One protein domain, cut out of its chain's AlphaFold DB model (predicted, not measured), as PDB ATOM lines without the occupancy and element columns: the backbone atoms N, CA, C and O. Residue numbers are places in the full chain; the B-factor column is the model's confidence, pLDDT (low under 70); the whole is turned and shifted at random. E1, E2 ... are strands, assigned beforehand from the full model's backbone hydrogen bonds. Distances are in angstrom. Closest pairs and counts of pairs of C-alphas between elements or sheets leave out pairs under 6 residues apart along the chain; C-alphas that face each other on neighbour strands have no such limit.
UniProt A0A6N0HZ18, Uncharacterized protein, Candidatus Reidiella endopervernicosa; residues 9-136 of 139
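What this domain is: This is residues 9 to 136 of the 139 residues of an uncharacterized protein of Candidatus Reidiella endopervernicosa (UniProt A0A6N0HZ18). A single large sheet of nine strands, twisted and bowed into an open C, makes a curved wall that does not close into a barrel. E1 and E9 are its two ends, E4 and E5 lie in its middle, and no named helix covers either face. The printed part has 128 residues; strands E1 to E9 follow in chain order across the antiparallel sheet, class all strand. It is compact, with a radius of gyration of the C-alphas of 15.9 A and spans of 43 by 31 by 26 A.

Where its parts are: E1, residues 9 to 19, begins with C-alpha 9 at (126.527, 171.755, 154.861) and is 30.4 A long. E2, residues 22 to 33, measures 35.1 A; E3, 39 to 51, 34.2 A; E4, 56 to 67, 33.6 A; E5, 71 to 84, 35.4 A. E6 is residues 92 to 98, E7 104 to 109, E8 114 to 120, and E9 129 to 135, ending with C-alpha 135 at (117.891, 150.479, 158.170).

How they stand to each other: The strands form a meander, each the antiparallel neighbour of the one before. In the hairpin E1 and E2, at 174 degrees, N 12 and O 28 are 2.9 A apart, within hydrogen-bond range. E3 bends by 53 degrees at residue 43, E4 by 53 degrees at residue 63 and E5 by 64 degrees at residue 79. In the hairpin E4 and E5, at 169 degrees, N 63 and O 75 are 2.9 A apart. In the hairpin E8 and E9, at 162 degrees, N 117 and O 132 are 2.9 A apart. The edge strands E1 and E9 are apart.

The domain as a whole: The C-alphas of Asn 35 and Val 53, the two farthest apart, are 47.8 A from each other. The printed part has no cut and no long link. Mean pLDDT of the printed part is 84.5; residues 9 to 21, 34 and 36 are under 70.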
ATOM      1  N   SER A   9     127.721 171.331 154.152       53.81
ATOM      2  CA  SER A   9     126.527 171.755 154.861       53.81
ATOM      3  C   SER A   9     126.850 172.787 155.924       53.81
ATOM      4  O   SER A   9     127.798 172.605 156.689       53.81
ATOM      5  N   GLU A  10     126.018 173.814 156.006       59.16
ATOM      6  CA  GLU A  10     126.027 174.812 157.071       59.16
ATOM      7  C   GLU A  10     124.624 174.868 157.681       59.16
ATOM      8  O   GLU A  10     123.620 174.716 156.983       59.16
ATOM      9  N   GLY A  11     124.534 175.039 158.996       56.22
ATOM     10  CA  GLY A  11     123.253 175.080 159.689       56.22
ATOM     11  C   GLY A  11     123.347 175.830 161.005       56.22
ATOM     12  O   GLY A  11     124.422 175.940 161.599       56.22
ATOM     13  N   SER A  12     122.208 176.342 161.446       60.19
ATOM     14  CA  SER A  12     122.019 176.956 162.753       60.19
ATOM     15  C   SER A  12     120.944 176.203 163.520       60.19
ATOM     16  O   SER A  12     119.949 175.745 162.958       60.19
ATOM     17  N   LEU A  13     121.172 176.077 164.823       63.91
ATOM     18  CA  LEU A  13     120.195 175.594 165.782       63.91
ATOM     19  C   LEU A  13     119.817 176.781 166.659       63.91
ATOM     20  O   LEU A  13     120.692 177.329 167.334       63.91
ATOM     21  N   ASP A  14     118.546 177.163 166.631       69.38
ATOM     22  CA  ASP A  14     117.995 178.111 167.591       69.38
ATOM     23  C   ASP A  14     117.154 177.350 168.614       69.38
ATOM     24  O   ASP A  14     116.350 176.491 168.248       69.38
ATOM     25  N   VAL A  15     117.389 177.617 169.895       61.56
ATOM     26  CA  VAL A  15     116.712 176.936 171.004       61.56
ATOM     27  C   VAL A  15     115.876 177.977 171.724       61.56
ATOM     28  O   VAL A  15     116.429 178.875 172.360       61.56
ATOM     29  N   ASP A  16     114.555 177.839 171.637       61.16
ATOM     30  CA  ASP A  16     113.601 178.729 172.294       61.16
ATOM     31  C   ASP A  16     112.592 177.908 173.106       61.16
ATOM     32  O   ASP A  16     112.122 176.859 172.673       61.16
ATOM     33  N   GLY A  17     112.272 178.382 174.311       54.47
ATOM     34  CA  GLY A  17     111.407 177.669 175.251       54.47
ATOM     35  C   GLY A  17     112.106 176.501 175.955       54.47
ATOM     36  O   GLY A  17     112.090 175.364 175.492       54.47
ATOM     37  N   LEU A  18     112.687 176.793 177.122       52.97
ATOM     38  CA  LEU A  18     113.128 175.791 178.094       52.97
ATOM     39  C   LEU A  18     112.170 175.827 179.287       52.97
ATOM     40  O   LEU A  18     112.422 176.535 180.265       52.97
ATOM     41  N   ASP A  19     111.062 175.096 179.201       60.53
ATOM     42  CA  ASP A  19     110.369 174.640 180.407       60.53
ATOM     43  C   ASP A  19     110.970 173.280 180.798       60.53
ATOM     44  O   ASP A  19     111.498 172.547 179.969       60.53
ATOM     45  N   SER A  20     110.931 172.947 182.080       57.91
ATOM     46  CA  SER A  20     111.448 171.715 182.675       57.91
ATOM     47  C   SER A  20     110.941 170.404 182.052       57.91
ATOM     48  O   SER A  20     111.532 169.362 182.329       57.91
ATOM     49  N   GLU A  21     109.900 170.437 181.215       66.81
ATOM     50  CA  GLU A  21     109.274 169.250 180.613       66.81
ATOM     51  C   GLU A  21     109.202 169.287 179.070       66.81
ATOM     52  O   GLU A  21     109.013 168.240 178.445       66.81
ATOM     53  N   GLU A  22     109.412 170.453 178.443       70.69
ATOM     54  CA  GLU A  22     109.292 170.648 176.994       70.69
ATOM     55  C   GLU A  22     110.440 171.501 176.445       70.69
ATOM     56  O   GLU A  22     110.766 172.566 176.975       70.69
ATOM     57  N   TYR A  23     111.030 171.029 175.348       77.62
ATOM     58  CA  TYR A  23     112.133 171.684 174.657       77.62
ATOM     59  C   TYR A  23     111.724 171.976 173.216       77.62
ATOM     60  O   TYR A  23     111.474 171.050 172.441       77.62
ATOM     61  N   GLY A  24     111.673 173.259 172.862       77.44
ATOM     62  CA  GLY A  24     111.488 173.722 171.491       77.44
ATOM     63  C   GLY A  24     112.820 174.094 170.845       77.44
ATOM     64  O   GLY A  24     113.691 174.703 171.468       77.44
ATOM     65  N   PHE A  25     113.005 173.723 169.584       78.38
ATOM     66  CA  PHE A  25     114.109 174.238 168.783       78.38
ATOM     67  C   PHE A  25     113.743 174.298 167.308       78.38
ATOM     68  O   PHE A  25     113.047 173.430 166.786       78.38
ATOM     69  N   THR A  26     114.266 175.308 166.624       76.06
ATOM     70  CA  THR A  26     114.105 175.478 165.184       76.06
ATOM     71  C   THR A  26     115.432 175.154 164.512       76.06
ATOM     72  O   THR A  26     116.461 175.783 164.778       76.06
ATOM     73  N   LEU A  27     115.418 174.164 163.618       73.12
ATOM     74  CA  LEU A  27     116.551 173.877 162.747       73.12
ATOM     75  C   LEU A  27     116.449 174.676 161.459       73.12
ATOM     76  O   LEU A  27     115.442 174.634 160.750       73.12
ATOM     77  N   THR A  28     117.562 175.310 161.119       73.00
ATOM     78  CA  THR A  28     117.835 175.855 159.794       73.00
ATOM     79  C   THR A  28     119.074 175.172 159.245       73.00
ATOM     80  O   THR A  28     120.112 175.106 159.902       73.00
ATOM     81  N   PHE A  29     118.976 174.631 158.039       76.62
ATOM     82  CA  PHE A  29     120.062 173.869 157.430       76.62
ATOM     83  C   PHE A  29     120.136 174.174 155.947       76.62
ATOM     84  O   PHE A  29     119.117 174.341 155.292       76.62
ATOM     85  N   THR A  30     121.333 174.243 155.391       74.62
ATOM     86  CA  THR A  30     121.543 174.316 153.949       74.62
ATOM     87  C   THR A  30     122.648 173.341 153.587       74.62
ATOM     88  O   THR A  30     123.773 173.452 154.072       74.62
ATOM     89  N   ALA A  31     122.328 172.377 152.730       73.44
ATOM     90  CA  ALA A  31     123.306 171.510 152.095       73.44
ATOM     91  C   ALA A  31     123.338 171.783 150.605       73.44
ATOM     92  O   ALA A  31     122.300 171.927 149.963       73.44
ATOM     93  N   SER A  32     124.529 171.732 150.035       72.06
ATOM     94  CA  SER A  32     124.674 171.714 148.589       72.06
ATOM     95  C   SER A  32     125.593 170.576 148.171       72.06
ATOM     96  O   SER A  32     126.437 170.084 148.929       72.06
ATOM     97  N   ASN A  33     125.419 170.135 146.932       71.88
ATOM     98  CA  ASN A  33     126.367 169.220 146.318       71.88
ATOM     99  C   ASN A  33     127.672 169.952 145.947       71.88
ATOM    100  O   ASN A  33     127.694 171.169 145.812       71.88
ATOM    101  N   LEU A  34     128.773 169.217 145.744       64.38
ATOM    102  CA  LEU A  34     130.110 169.802 145.505       64.38
ATOM    103  C   LEU A  34     130.194 170.780 144.328       64.38
ATOM    104  O   LEU A  34     131.073 171.638 144.312       64.38
ATOM    105  N   ASN A  35     129.313 170.633 143.342       71.56
ATOM    106  CA  ASN A  35     129.293 171.496 142.168       71.56
ATOM    107  C   ASN A  35     128.514 172.800 142.417       71.56
ATOM    108  O   ASN A  35     128.568 173.697 141.577       71.56
ATOM    109  N   GLY A  36     127.798 172.902 143.543       66.56
ATOM    110  CA  GLY A  36     126.967 174.043 143.923       66.56
ATOM    111  C   GLY A  36     125.740 174.254 143.035       66.56
ATOM    112  O   GLY A  36     125.087 175.286 143.140       66.56
ATOM    113  N   ASP A  37     125.431 173.308 142.147       75.44
ATOM    114  CA  ASP A  37     124.314 173.382 141.202       75.44
ATOM    115  C   ASP A  37     123.002 172.853 141.797       75.44
ATOM    116  O   ASP A  37     121.932 173.079 141.228       75.44
ATOM    117  N   ARG A  38     123.059 172.194 142.959       74.25
ATOM    118  CA  ARG A  38     121.882 171.823 143.741       74.25
ATOM    119  C   ARG A  38     122.073 172.176 145.205       74.25
ATOM    120  O   ARG A  38     123.030 171.721 145.832       74.25
ATOM    121  N   THR A  39     121.100 172.899 145.745       76.19
ATOM    122  CA  THR A  39     121.018 173.257 147.158       76.19
ATOM    123  C   THR A  39     119.688 172.773 147.719       76.19
ATOM    124  O   THR A  39     118.643 172.972 147.104       76.19
ATOM    125  N   ILE A  40     119.752 172.118 148.875       78.31
ATOM    126  CA  ILE A  40     118.607 171.734 149.693       78.31
ATOM    127  C   ILE A  40     118.690 172.553 150.975       78.31
ATOM    128  O   ILE A  40     119.681 172.467 151.703       78.31
ATOM    129  N   SER A  41     117.642 173.312 151.254       77.00
ATOM    130  CA  SER A  41     117.537 174.154 152.435       77.00
ATOM    131  C   SER A  41     116.356 173.722 153.293       77.00
ATOM    132  O   SER A  41     115.249 173.527 152.807       77.00
ATOM    133  N   ILE A  42     116.578 173.591 154.591       78.62
ATOM    134  CA  ILE A  42     115.533 173.542 155.607       78.62
ATOM    135  C   ILE A  42     115.385 174.977 156.107       78.62
ATOM    136  O   ILE A  42     116.291 175.490 156.766       78.62
ATOM    137  N   GLU A  43     114.288 175.640 155.739       72.00
ATOM    138  CA  GLU A  43     114.055 177.053 156.081       72.00
ATOM    139  C   GLU A  43     113.636 177.232 157.541       72.00
ATOM    140  O   GLU A  43     114.019 178.205 158.182       72.00
ATOM    141  N   SER A  44     112.860 176.287 158.062       70.00
ATOM    142  CA  SER A  44     112.484 176.191 159.469       70.00
ATOM    143  C   SER A  44     111.902 174.805 159.690       70.00
ATOM    144  O   SER A  44     110.844 174.489 159.143       70.00
ATOM    145  N   LEU A  45     112.601 173.960 160.441       79.25
ATOM    146  CA  LEU A  45     112.037 172.734 160.988       79.25
ATOM    147  C   LEU A  45     111.926 172.920 162.493       79.25
ATOM    148  O   LEU A  45     112.925 172.827 163.206       79.25
ATOM    149  N   ASP A  46     110.714 173.209 162.947       83.12
ATOM    150  CA  ASP A  46     110.398 173.303 164.362       83.12
ATOM    151  C   ASP A  46     110.296 171.895 164.916       83.12
ATOM    152  O   ASP A  46     109.533 171.067 164.412       83.12
ATOM    153  N   VAL A  47     111.090 171.621 165.940       82.94
ATOM    154  CA  VAL A  47     111.128 170.350 166.638       82.94
ATOM    155  C   VAL A  47     110.768 170.597 168.090       82.94
ATOM    156  O   VAL A  47     111.372 171.420 168.775       82.94
ATOM    157  N   PHE A  48     109.780 169.847 168.558       83.00
ATOM    158  CA  PHE A  48     109.338 169.859 169.943       83.00
ATOM    159  C   PHE A  48     109.657 168.511 170.562       83.00
ATOM    160  O   PHE A  48     109.225 167.479 170.038       83.00
ATOM    161  N   ILE A  49     110.413 168.526 171.657       82.94
ATOM    162  CA  ILE A  49     110.749 167.344 172.445       82.94
ATOM    163  C   ILE A  49     110.052 167.415 173.799       82.94
ATOM    164  O   ILE A  49     110.190 168.398 174.522       82.94
ATOM    165  N   VAL A  50     109.360 166.335 174.156       83.69
ATOM    166  CA  VAL A  50     108.735 166.145 175.469       83.69
ATOM    167  C   VAL A  50     109.344 164.922 176.140       83.69
ATOM    168  O   VAL A  50     109.419 163.851 175.526       83.69
ATOM    169  N   PHE A  51     109.747 165.073 177.401       80.00
ATOM    170  CA  PHE A  51     110.190 163.964 178.242       80.00
ATOM    171  C   PHE A  51     108.992 163.422 179.022       80.00
ATOM    172  O   PHE A  51     108.422 164.101 179.871       80.00
ATOM    173  N   ASP A  52     108.581 162.194 178.718       74.69
ATOM    174  CA  ASP A  52     107.504 161.528 179.447       74.69
ATOM    175  C   ASP A  52     108.015 161.037 180.813       74.69
ATOM    176  O   ASP A  52     109.174 160.647 180.966       74.69
ATOM    177  N   VAL A  53     107.123 160.948 181.801       72.38
ATOM    178  CA  VAL A  53     107.404 160.411 183.145       72.38
ATOM    179  C   VAL A  53     107.909 158.961 183.128       72.38
ATOM    180  O   VAL A  53     108.438 158.478 184.126       72.38
ATOM    181  N   ASN A  54     107.758 158.268 181.995       71.94
ATOM    182  CA  ASN A  54     108.260 156.915 181.757       71.94
ATOM    183  C   ASN A  54     109.648 156.865 181.086       71.94
ATOM    184  O   ASN A  54     110.061 155.786 180.673       71.94
ATOM    185  N   MET A  55     110.359 157.996 180.977       71.38
ATOM    186  CA  MET A  55     111.641 158.126 180.255       71.38
ATOM    187  C   MET A  55     111.529 157.890 178.736       71.38
ATOM    188  O   MET A  55     112.524 157.618 178.066       71.38
ATOM    189  N   ASP A  56     110.320 158.020 178.182       81.88
ATOM    190  CA  ASP A  56     110.115 158.084 176.734       81.88
ATOM    191  C   ASP A  56     110.392 159.512 176.254       81.88
ATOM    192  O   ASP A  56     109.816 160.475 176.766       81.88
ATOM    193  N   ILE A  57     111.219 159.644 175.221       87.12
ATOM    194  CA  ILE A  57     111.426 160.909 174.517       87.12
ATOM    195  C   ILE A  57     110.438 160.951 173.358       87.12
ATOM    196  O   ILE A  57     110.405 160.034 172.533       87.12
ATOM    197  N   ARG A  58     109.629 162.010 173.278       89.38
ATOM    198  CA  ARG A  58     108.684 162.222 172.175       89.38
ATOM    199  C   ARG A  58     109.102 163.428 171.363       89.38
ATOM    200  O   ARG A  58     109.212 164.508 171.926       89.38
ATOM    201  N   ALA A  59     109.271 163.253 170.058       88.62
ATOM    202  CA  ALA A  59     109.584 164.335 169.139       88.62
ATOM    203  C   ALA A  59     108.458 164.541 168.118       88.62
ATOM    204  O   ALA A  59     107.988 163.591 167.482       88.62
ATOM    205  N   THR A  60     108.041 165.790 167.930       91.00
ATOM    206  CA  THR A  60     107.226 166.210 166.784       91.00
ATOM    207  C   THR A  60     107.953 167.272 165.995       91.00
ATOM    208  O   THR A  60     108.626 168.119 166.568       91.00
ATOM    209  N   MET A  61     107.794 167.220 164.681       89.88
ATOM    210  CA  MET A  61     108.450 168.113 163.740       89.88
ATOM    211  C   MET A  61     107.433 168.711 162.775       89.88
ATOM    212  O   MET A  61     106.559 167.984 162.285       89.88
ATOM    213  N   SER A  62     107.582 169.992 162.463       92.31
ATOM    214  CA  SER A  62     106.847 170.673 161.397       92.31
ATOM    215  C   SER A  62     107.732 171.700 160.715       92.31
ATOM    216  O   SER A  62     108.475 172.412 161.387       92.31
ATOM    217  N   GLY A  63     107.678 171.791 159.392       90.44
ATOM    218  CA  GLY A  63     108.547 172.715 158.685       90.44
ATOM    219  C   GLY A  63     108.487 172.636 157.174       90.44
ATOM    220  O   GLY A  63     107.715 171.871 156.602       90.44
ATOM    221  N   LYS A  64     109.350 173.419 156.532       90.31
ATOM    222  CA  LYS A  64     109.472 173.491 155.074       90.31
ATOM    223  C   LYS A  64     110.884 173.111 154.633       90.31
ATOM    224  O   LYS A  64     111.870 173.615 155.176       90.31
ATOM    225  N   ILE A  65     110.965 172.238 153.630       87.75
ATOM    226  CA  ILE A  65     112.213 171.851 152.964       87.75
ATOM    227  C   ILE A  65     112.139 172.332 151.516       87.75
ATOM    228  O   ILE A  65     111.222 171.958 150.790       87.75
ATOM    229  N   ASP A  66     113.093 173.159 151.105       86.62
ATOM    230  CA  ASP A  66     113.194 173.765 149.779       86.62
ATOM    231  C   ASP A  66     114.360 173.144 148.993       86.62
ATOM    232  O   ASP A  66     115.487 173.055 149.481       86.62
ATOM    233  N   ASP A  67     114.088 172.692 147.773       83.06
ATOM    234  CA  ASP A  67     115.091 172.386 146.761       83.06
ATOM    235  C   ASP A  67     115.039 173.496 145.712       83.06
ATOM    236  O   ASP A  67     114.053 173.631 144.979       83.06
ATOM    237  N   SER A  68     116.136 174.246 145.585       78.75
ATOM    238  CA  SER A  68     116.200 175.443 144.735       78.75
ATOM    239  C   SER A  68     115.796 175.199 143.277       78.75
ATOM    240  O   SER A  68     115.439 176.138 142.565       78.75
ATOM    241  N   ASN A  69     115.878 173.948 142.816       78.81
ATOM    242  CA  ASN A  69     115.574 173.550 141.447       78.81
ATOM    243  C   ASN A  69     114.198 172.878 141.298       78.81
ATOM    244  O   ASN A  69     113.709 172.765 140.173       78.81
ATOM    245  N   HIS A  70     113.574 172.426 142.391       79.50
ATOM    246  CA  HIS A  70     112.355 171.605 142.358       79.50
ATOM    247  C   HIS A  70     111.198 172.162 143.203       79.50
ATOM    248  O   HIS A  70     110.090 171.629 143.141       79.50
ATOM    249  N   GLY A  71     111.413 173.268 143.918       86.06
ATOM    250  CA  GLY A  71     110.431 173.872 144.812       86.06
ATOM    251  C   GLY A  71     110.507 173.273 146.212       86.06
ATOM    252  O   GLY A  71     111.523 172.710 146.602       86.06
ATOM    253  N   PHE A  72     109.423 173.390 146.972       89.00
ATOM    254  CA  PHE A  72     109.411 172.991 148.374       89.00
ATOM    255  C   PHE A  72     108.387 171.911 148.691       89.00
ATOM    256  O   PHE A  72     107.414 171.712 147.960       89.00
ATOM    257  N   VAL A  73     108.610 171.267 149.832       91.88
ATOM    258  CA  VAL A  73     107.660 170.383 150.503       91.88
ATOM    259  C   VAL A  73     107.411 170.877 151.924       91.88
ATOM    260  O   VAL A  73     108.317 171.392 152.586       91.88
ATOM    261  N   GLU A  74     106.179 170.714 152.390       93.75
ATOM    262  CA  GLU A  74     105.794 170.966 153.779       93.75
ATOM    263  C   GLU A  74     105.782 169.643 154.527       93.75
ATOM    264  O   GLU A  74     105.060 168.724 154.158       93.75
ATOM    265  N   CYS A  75     106.595 169.537 155.569       93.56
ATOM    266  CA  CYS A  75     106.731 168.333 156.365       93.56
ATOM    267  C   CYS A  75     106.048 168.501 157.719       93.56
ATOM    268  O   CYS A  75     106.260 169.494 158.410       93.56
ATOM    269  N   VAL A  76     105.280 167.497 158.131       94.94
ATOM    270  CA  VAL A  76     104.645 167.426 159.444       94.94
ATOM    271  C   VAL A  76     104.679 166.007 159.991       94.94
ATOM    272  O   VAL A  76     104.479 165.012 159.291       94.94
ATOM    273  N   THR A  77     104.944 165.905 161.285       95.12
ATOM    274  CA  THR A  77     104.858 164.643 162.011       95.12
ATOM    275  C   THR A  77     103.389 164.307 162.247       95.12
ATOM    276  O   THR A  77     102.708 164.985 163.011       95.12
ATOM    277  N   THR A  78     102.891 163.262 161.592       95.50
ATOM    278  CA  THR A  78     101.501 162.794 161.739       95.50
ATOM    279  C   THR A  78     101.339 161.836 162.922       95.50
ATOM    280  O   THR A  78     100.239 161.683 163.449       95.50
ATOM    281  N   ALA A  79     102.442 161.240 163.384       94.88
ATOM    282  CA  ALA A  79     102.540 160.509 164.642       94.88
ATOM    283  C   ALA A  79     103.911 160.769 165.278       94.88
ATOM    284  O   ALA A  79     104.931 160.557 164.624       94.88
ATOM    285  N   SER A  80     103.941 161.224 166.537       93.69
ATOM    286  CA  SER A  80     105.187 161.584 167.231       93.69
ATOM    287  C   SER A  80     106.213 160.458 167.180       93.69
ATOM    288  O   SER A  80     105.878 159.294 167.422       93.69
ATOM    289  N   PHE A  81     107.466 160.820 166.925       93.44
ATOM    290  CA  PHE A  81     108.579 159.898 167.068       93.44
ATOM    291  C   PHE A  81     108.787 159.597 168.545       93.44
ATOM    292  O   PHE A  81     108.864 160.529 169.344       93.44
ATOM    293  N   LYS A  82     108.859 158.319 168.913       92.69
ATOM    294  CA  LYS A  82     109.175 157.908 170.284       92.69
ATOM    295  C   LYS A  82     110.489 157.158 170.317       92.69
ATOM    296  O   LYS A  82     110.690 156.244 169.517       92.69
ATOM    297  N   LEU A  83     111.341 157.548 171.254       91.44
ATOM    298  CA  LEU A  83     112.638 156.946 171.512       91.44
ATOM    299  C   LEU A  83     112.689 156.506 172.973       91.44
ATOM    300  O   LEU A  83     112.199 157.216 173.854       91.44
ATOM    301  N   LEU A  84     113.302 155.350 173.215       87.12
ATOM    302  CA  LEU A  84     113.727 154.961 174.556       87.12
ATOM    303  C   LEU A  84     115.038 155.682 174.883       87.12
ATOM    304  O   LEU A  84     115.878 155.845 174.002       87.12
ATOM    305  N   GLU A  85     115.259 156.049 176.145       81.25
ATOM    306  CA  GLU A  85     116.491 156.729 176.587       81.25
ATOM    307  C   GLU A  85     117.784 155.980 176.192       81.25
ATOM    308  O   GLU A  85     118.821 156.592 175.945       81.25
ATOM    309  N   SER A  86     117.729 154.647 176.101       83.50
ATOM    310  CA  SER A  86     118.866 153.801 175.722       83.50
ATOM    311  C   SER A  86     119.037 153.592 174.214       83.50
ATOM    312  O   SER A  86     119.956 152.878 173.814       83.50
ATOM    313  N   GLU A  87     118.142 154.122 173.382       84.50
ATOM    314  CA  GLU A  87     118.149 153.918 171.932       84.50
ATOM    315  C   GLU A  87     118.487 155.210 171.184       84.50
ATOM    316  O   GLU A  87     118.026 156.297 171.519       84.50
ATOM    317  N   SER A  88     119.285 155.087 170.122       86.06
ATOM    318  CA  SER A  88     119.655 156.219 169.261       86.06
ATOM    319  C   SER A  88     118.612 156.532 168.186       86.06
ATOM    320  O   SER A  88     118.688 157.580 167.548       86.06
ATOM    321  N   PHE A  89     117.644 155.637 167.980       90.69
ATOM    322  CA  PHE A  89     116.647 155.738 166.923       90.69
ATOM    323  C   PHE A  89     115.239 155.503 167.472       90.69
ATOM    324  O   PHE A  89     115.068 154.767 168.444       90.69
ATOM    325  N   PRO A  90     114.217 156.114 166.854       93.06
ATOM    326  CA  PRO A  90     112.842 155.902 167.266       93.06
ATOM    327  C   PRO A  90     112.375 154.487 166.965       93.06
ATOM    328  O   PRO A  90     112.744 153.914 165.945       93.06
ATOM    329  N   TYR A  91     111.494 153.971 167.820       93.56
ATOM    330  CA  TYR A  91     110.815 152.688 167.620       93.56
ATOM    331  C   TYR A  91     109.396 152.848 167.052       93.56
ATOM    332  O   TYR A  91     108.773 151.873 166.640       93.56
ATOM    333  N   VAL A  92     108.866 154.075 167.024       95.62
ATOM    334  CA  VAL A  92     107.598 154.433 166.373       95.62
ATOM    335  C   VAL A  92     107.632 155.902 165.966       95.62
ATOM    336  O   VAL A  92     108.329 156.699 166.589       95.62
ATOM    337  N   GLY A  93     106.881 156.265 164.930       96.19
ATOM    338  CA  GLY A  93     106.736 157.640 164.462       96.19
ATOM    339  C   GLY A  93     106.355 157.696 162.991       96.19
ATOM    340  O   GLY A  93     106.497 156.712 162.256       96.19
ATOM    341  N   THR A  94     105.831 158.832 162.546       97.38
ATOM    342  CA  THR A  94     105.502 159.059 161.137       97.38
ATOM    343  C   THR A  94     105.709 160.519 160.768       97.38
ATOM    344  O   THR A  94     105.147 161.409 161.405       97.38
ATOM    345  N   LEU A  95     106.494 160.751 159.716       95.94
ATOM    346  CA  LEU A  95     106.701 162.053 159.090       95.94
ATOM    347  C   LEU A  95     106.112 162.009 157.685       95.94
ATOM    348  O   LEU A  95     106.449 161.118 156.906       95.94
ATOM    349  N   ARG A  96     105.270 162.983 157.358       96.38
ATOM    350  CA  ARG A  96     104.727 163.176 156.017       96.38
ATOM    351  C   ARG A  96     105.226 164.500 155.469       96.38
ATOM    352  O   ARG A  96     105.218 165.482 156.200       96.38
ATOM    353  N   CYS A  97     105.652 164.508 154.213       95.38
ATOM    354  CA  CYS A  97     105.970 165.719 153.478       95.38
ATOM    355  C   CYS A  97     105.066 165.822 152.252       95.38
ATOM    356  O   CYS A  97     105.125 164.964 151.368       95.38
ATOM    357  N   ASP A  98     104.240 166.857 152.214       96.06
ATOM    358  CA  ASP A  98     103.317 167.143 151.127       96.06
ATOM    359  C   ASP A  98     103.975 168.111 150.134       96.06
ATOM    360  O   ASP A  98     104.575 169.127 150.499       96.06
ATOM    361  N   GLY A  99     103.910 167.741 148.859       92.50
ATOM    362  CA  GLY A  99     104.442 168.497 147.734       92.50
ATOM    363  C   GLY A  99     103.341 169.131 146.888       92.50
ATOM    364  O   GLY A  99     102.153 169.131 147.215       92.50
ATOM    365  N   LYS A 100     103.741 169.692 145.748       91.38
ATOM    366  CA  LYS A 100     102.807 170.321 144.813       91.38
ATOM    367  C   LYS A 100     101.910 169.280 144.141       91.38
ATOM    368  O   LYS A 100     102.394 168.267 143.659       91.38
ATOM    369  N   GLY A 101     100.633 169.620 143.967       92.06
ATOM    370  CA  GLY A 101      99.701 168.784 143.206       92.06
ATOM    371  C   GLY A 101      99.293 167.527 143.962       92.06
ATOM    372  O   GLY A 101      99.153 166.492 143.338       92.06
ATOM    373  N   GLU A 102      99.148 167.631 145.285       94.44
ATOM    374  CA  GLU A 102      98.685 166.551 146.174       94.44
ATOM    375  C   GLU A 102      99.636 165.344 146.279       94.44
ATOM    376  O   GLU A 102      99.349 164.409 147.016       94.44
ATOM    377  N   THR A 103     100.817 165.406 145.653       95.62
ATOM    378  CA  THR A 103     101.897 164.427 145.843       95.62
ATOM    379  C   THR A 103     102.396 164.439 147.282       95.62
ATOM    380  O   THR A 103     102.486 165.507 147.897       95.62
ATOM    381  N   TRP A 104     102.832 163.297 147.798       96.44
ATOM    382  CA  TRP A 104     103.376 163.212 149.150       96.44
ATOM    383  C   TRP A 104     104.425 162.113 149.279       96.44
ATOM    384  O   TRP A 104     104.428 161.128 148.546       96.44
ATOM    385  N   VAL A 105     105.311 162.258 150.262       96.56
ATOM    386  CA  VAL A 105     106.197 161.192 150.741       96.56
ATOM    387  C   VAL A 105     105.987 161.005 152.233       96.56
ATOM    388  O   VAL A 105     105.807 161.964 152.978       96.56
ATOM    389  N   GLU A 106     105.999 159.759 152.682       97.19
ATOM    390  CA  GLU A 106     105.837 159.415 154.085       97.19
ATOM    391  C   GLU A 106     106.947 158.465 154.523       97.19
ATOM    392  O   GLU A 106     107.216 157.452 153.869       97.19
ATOM    393  N   LEU A 107     107.557 158.791 155.660       97.00
ATOM    394  CA  LEU A 107     108.402 157.895 156.430       97.00
ATOM    395  C   LEU A 107     107.594 157.371 157.612       97.00
ATOM    396  O   LEU A 107     107.114 158.160 158.425       97.00
ATOM    397  N   SER A 108     107.499 156.050 157.750       97.56
ATOM    398  CA  SER A 108     106.951 155.404 158.947       97.56
ATOM    399  C   SER A 108     108.035 154.564 159.615       97.56
ATOM    400  O   SER A 108     108.676 153.736 158.966       97.56
ATOM    401  N   VAL A 109     108.236 154.753 160.915       97.12
ATOM    402  CA  VAL A 109     109.118 153.889 161.707       97.12
ATOM    403  C   VAL A 109     108.450 152.531 161.883       97.12
ATOM    404  O   VAL A 109     107.261 152.469 162.197       97.12
ATOM    405  N   ILE A 110     109.206 151.455 161.676       96.19
ATOM    406  CA  ILE A 110     108.727 150.090 161.917       96.19
ATOM    407  C   ILE A 110     109.157 149.645 163.320       96.19
ATOM    408  O   ILE A 110     108.335 149.126 164.072       96.19
ATOM    409  N   ASP A 111     110.430 149.861 163.654       94.75
ATOM    410  CA  ASP A 111     111.051 149.575 164.949       94.75
ATOM    411  C   ASP A 111     112.362 150.386 165.093       94.75
ATOM    412  O   ASP A 111     112.696 151.201 164.229       94.75
ATOM    413  N   SER A 112     113.116 150.167 166.177       92.44
ATOM    414  CA  SER A 112     114.347 150.913 166.472       92.44
ATOM    415  C   SER A 112     115.530 150.610 165.544       92.44
ATOM    416  O   SER A 112     116.565 151.267 165.647       92.44
ATOM    417  N   VAL A 113     115.402 149.672 164.598       93.25
ATOM    418  CA  VAL A 113     116.445 149.382 163.598       93.25
ATOM    419  C   VAL A 113     116.038 149.734 162.172       93.25
ATOM    420  O   VAL A 113     116.922 149.925 161.332       93.25
ATOM    421  N   GLN A 114     114.743 149.856 161.871       95.12
ATOM    422  CA  GLN A 114     114.286 150.078 160.501       95.12
ATOM    423  C   GLN A 114     113.062 150.997 160.373       95.12
ATOM    424  O   GLN A 114     112.206 151.125 161.250       95.12
ATOM    425  N   TYR A 115     112.945 151.594 159.194       96.38
ATOM    426  CA  TYR A 115     111.821 152.423 158.779       96.38
ATOM    427  C   TYR A 115     111.428 152.092 157.341       96.38
ATOM    428  O   TYR A 115     112.180 151.462 156.593       96.38
ATOM    429  N   GLN A 116     110.242 152.527 156.938       96.50
ATOM    430  CA  GLN A 116     109.768 152.437 155.563       96.50
ATOM    431  C   GLN A 116     109.530 153.820 154.971       96.50
ATOM    432  O   GLN A 116     109.129 154.741 155.677       96.50
ATOM    433  N   ILE A 117     109.737 153.932 153.661       96.62
ATOM    434  CA  ILE A 117     109.358 155.099 152.864       96.62
ATOM    435  C   ILE A 117     108.355 154.669 151.798       96.62
ATOM    436  O   ILE A 117     108.567 153.665 151.113       96.62
ATOM    437  N   ARG A 118     107.301 155.461 151.619       97.00
ATOM    438  CA  ARG A 118     106.362 155.375 150.494       97.00
ATOM    439  C   ARG A 118     106.054 156.769 149.958       97.00
ATOM    440  O   ARG A 118     106.189 157.738 150.702       97.00
ATOM    441  N   ALA A 119     105.667 156.871 148.693       96.56
ATOM    442  CA  ALA A 119     105.310 158.144 148.079       96.56
ATOM    443  C   ALA A 119     104.204 157.986 147.033       96.56
ATOM    444  O   ALA A 119     104.161 156.984 146.323       96.56
ATOM    445  N   ASP A 120     103.367 159.008 146.953       97.44
ATOM    446  CA  ASP A 120     102.419 159.300 145.883       97.44
ATOM    447  C   ASP A 120     103.052 160.384 145.012       97.44
ATOM    448  O   ASP A 120     103.399 161.469 145.496       97.44
ATOM    449  N   THR A 121     103.302 160.041 143.753       94.62
ATOM    450  CA  THR A 121     104.096 160.866 142.840       94.62
ATOM    451  C   THR A 121     103.258 161.552 141.775       94.62
ATOM    452  O   THR A 121     103.774 162.455 141.110       94.62
ATOM    453  N   ASP A 122     101.997 161.154 141.617       95.88
ATOM    454  CA  ASP A 122     101.075 161.723 140.638       95.88
ATOM    455  C   ASP A 122      99.871 162.461 141.252       95.88
ATOM    456  O   ASP A 122      99.176 163.184 140.531       95.88
ATOM    457  N   GLY A 123      99.707 162.392 142.575       96.44
ATOM    458  CA  GLY A 123      98.719 163.132 143.348       96.44
ATOM    459  C   GLY A 123      97.337 162.488 143.366       96.44
ATOM    460  O   GLY A 123      96.351 163.191 143.591       96.44
ATOM    461  N   ASP A 124      97.220 161.188 143.087       97.19
ATOM    462  CA  ASP A 124      95.932 160.485 143.083       97.19
ATOM    463  C   ASP A 124      95.493 159.973 144.475       97.19
ATOM    464  O   ASP A 124      94.385 159.444 144.642       97.19
ATOM    465  N   GLY A 125      96.335 160.172 145.492       95.19
ATOM    466  CA  GLY A 125      96.130 159.727 146.867       95.19
ATOM    467  C   GLY A 125      96.620 158.300 147.139       95.19
ATOM    468  O   GLY A 125      96.483 157.816 148.271       95.19
ATOM    469  N   ILE A 126      97.179 157.613 146.143       95.25
ATOM    470  CA  ILE A 126      97.698 156.248 146.211       95.25
ATOM    471  C   ILE A 126      99.223 156.293 146.079       95.25
ATOM    472  O   ILE A 126      99.809 157.075 145.348       95.25
ATOM    473  N   ALA A 127      99.909 155.443 146.843       94.69
ATOM    474  CA  ALA A 127     101.358 155.363 146.738       94.69
ATOM    475  C   ALA A 127     101.777 154.638 145.446       94.69
ATOM    476  O   ALA A 127     101.566 153.428 145.328       94.69
ATOM    477  N   ASP A 128     102.448 155.348 144.542       94.88
ATOM    478  CA  ASP A 128     103.088 154.789 143.340       94.88
ATOM    479  C   ASP A 128     104.469 154.197 143.623       94.88
ATOM    480  O   ASP A 128     105.003 153.394 142.851       94.88
ATOM    481  N   TYR A 129     105.088 154.630 144.721       91.56
ATOM    482  CA  TYR A 129     106.432 154.237 145.109       91.56
ATOM    483  C   TYR A 129     106.470 153.666 146.525       91.56
ATOM    484  O   TYR A 129     105.935 154.230 147.481       91.56
ATOM    485  N   GLY A 130     107.208 152.566 146.667       91.94
ATOM    486  CA  GLY A 130     107.361 151.853 147.927       91.94
ATOM    487  C   GLY A 130     106.184 150.921 148.252       91.94
ATOM    488  O   GLY A 130     105.357 150.634 147.389       91.94
ATOM    489  N   PRO A 131     106.134 150.384 149.483       91.62
ATOM    490  CA  PRO A 131     107.043 150.679 150.590       91.62
ATOM    491  C   PRO A 131     108.472 150.168 150.343       91.62
ATOM    492  O   PRO A 131     108.682 149.035 149.910       91.62
ATOM    493  N   VAL A 132     109.469 151.003 150.643       94.81
ATOM    494  CA  VAL A 132     110.889 150.627 150.669       94.81
ATOM    495  C   VAL A 132     111.376 150.644 152.108       94.81
ATOM    496  O   VAL A 132     111.385 151.697 152.738       94.81
ATOM    497  N   ILE A 133     111.815 149.488 152.605       94.88
ATOM    498  CA  ILE A 133     112.383 149.353 153.950       94.88
ATOM    499  C   ILE A 133     113.865 149.736 153.923       94.88
ATOM    500  O   ILE A 133     114.613 149.345 153.019       94.88
ATOM    501  N   LYS A 134     114.285 150.509 154.921       92.62
ATOM    502  CA  LYS A 134     115.658 150.957 155.144       92.62
ATOM    503  C   LYS A 134     116.037 150.739 156.602       92.62
ATOM    504  O   LYS A 134     115.188 150.802 157.483       92.62
ATOM    505  N   TYR A 135     117.323 150.515 156.830       91.56
ATOM    506  CA  TYR A 135     117.891 150.479 158.170       91.56
ATOM    507  C   TYR A 135     118.383 151.867 158.550       91.56
ATOM    508  O   TYR A 135     118.884 152.604 157.693       91.56
ATOM    509  N   TRP A 136     118.261 152.207 159.827       88.56
ATOM    510  CA  TRP A 136     119.003 153.332 160.377       88.56
ATOM    511  C   TRP A 136     120.505 153.053 160.242       88.56
ATOM    512  O   TRP A 136     120.954 151.917 160.408       88.56
TER     513      TRP A 136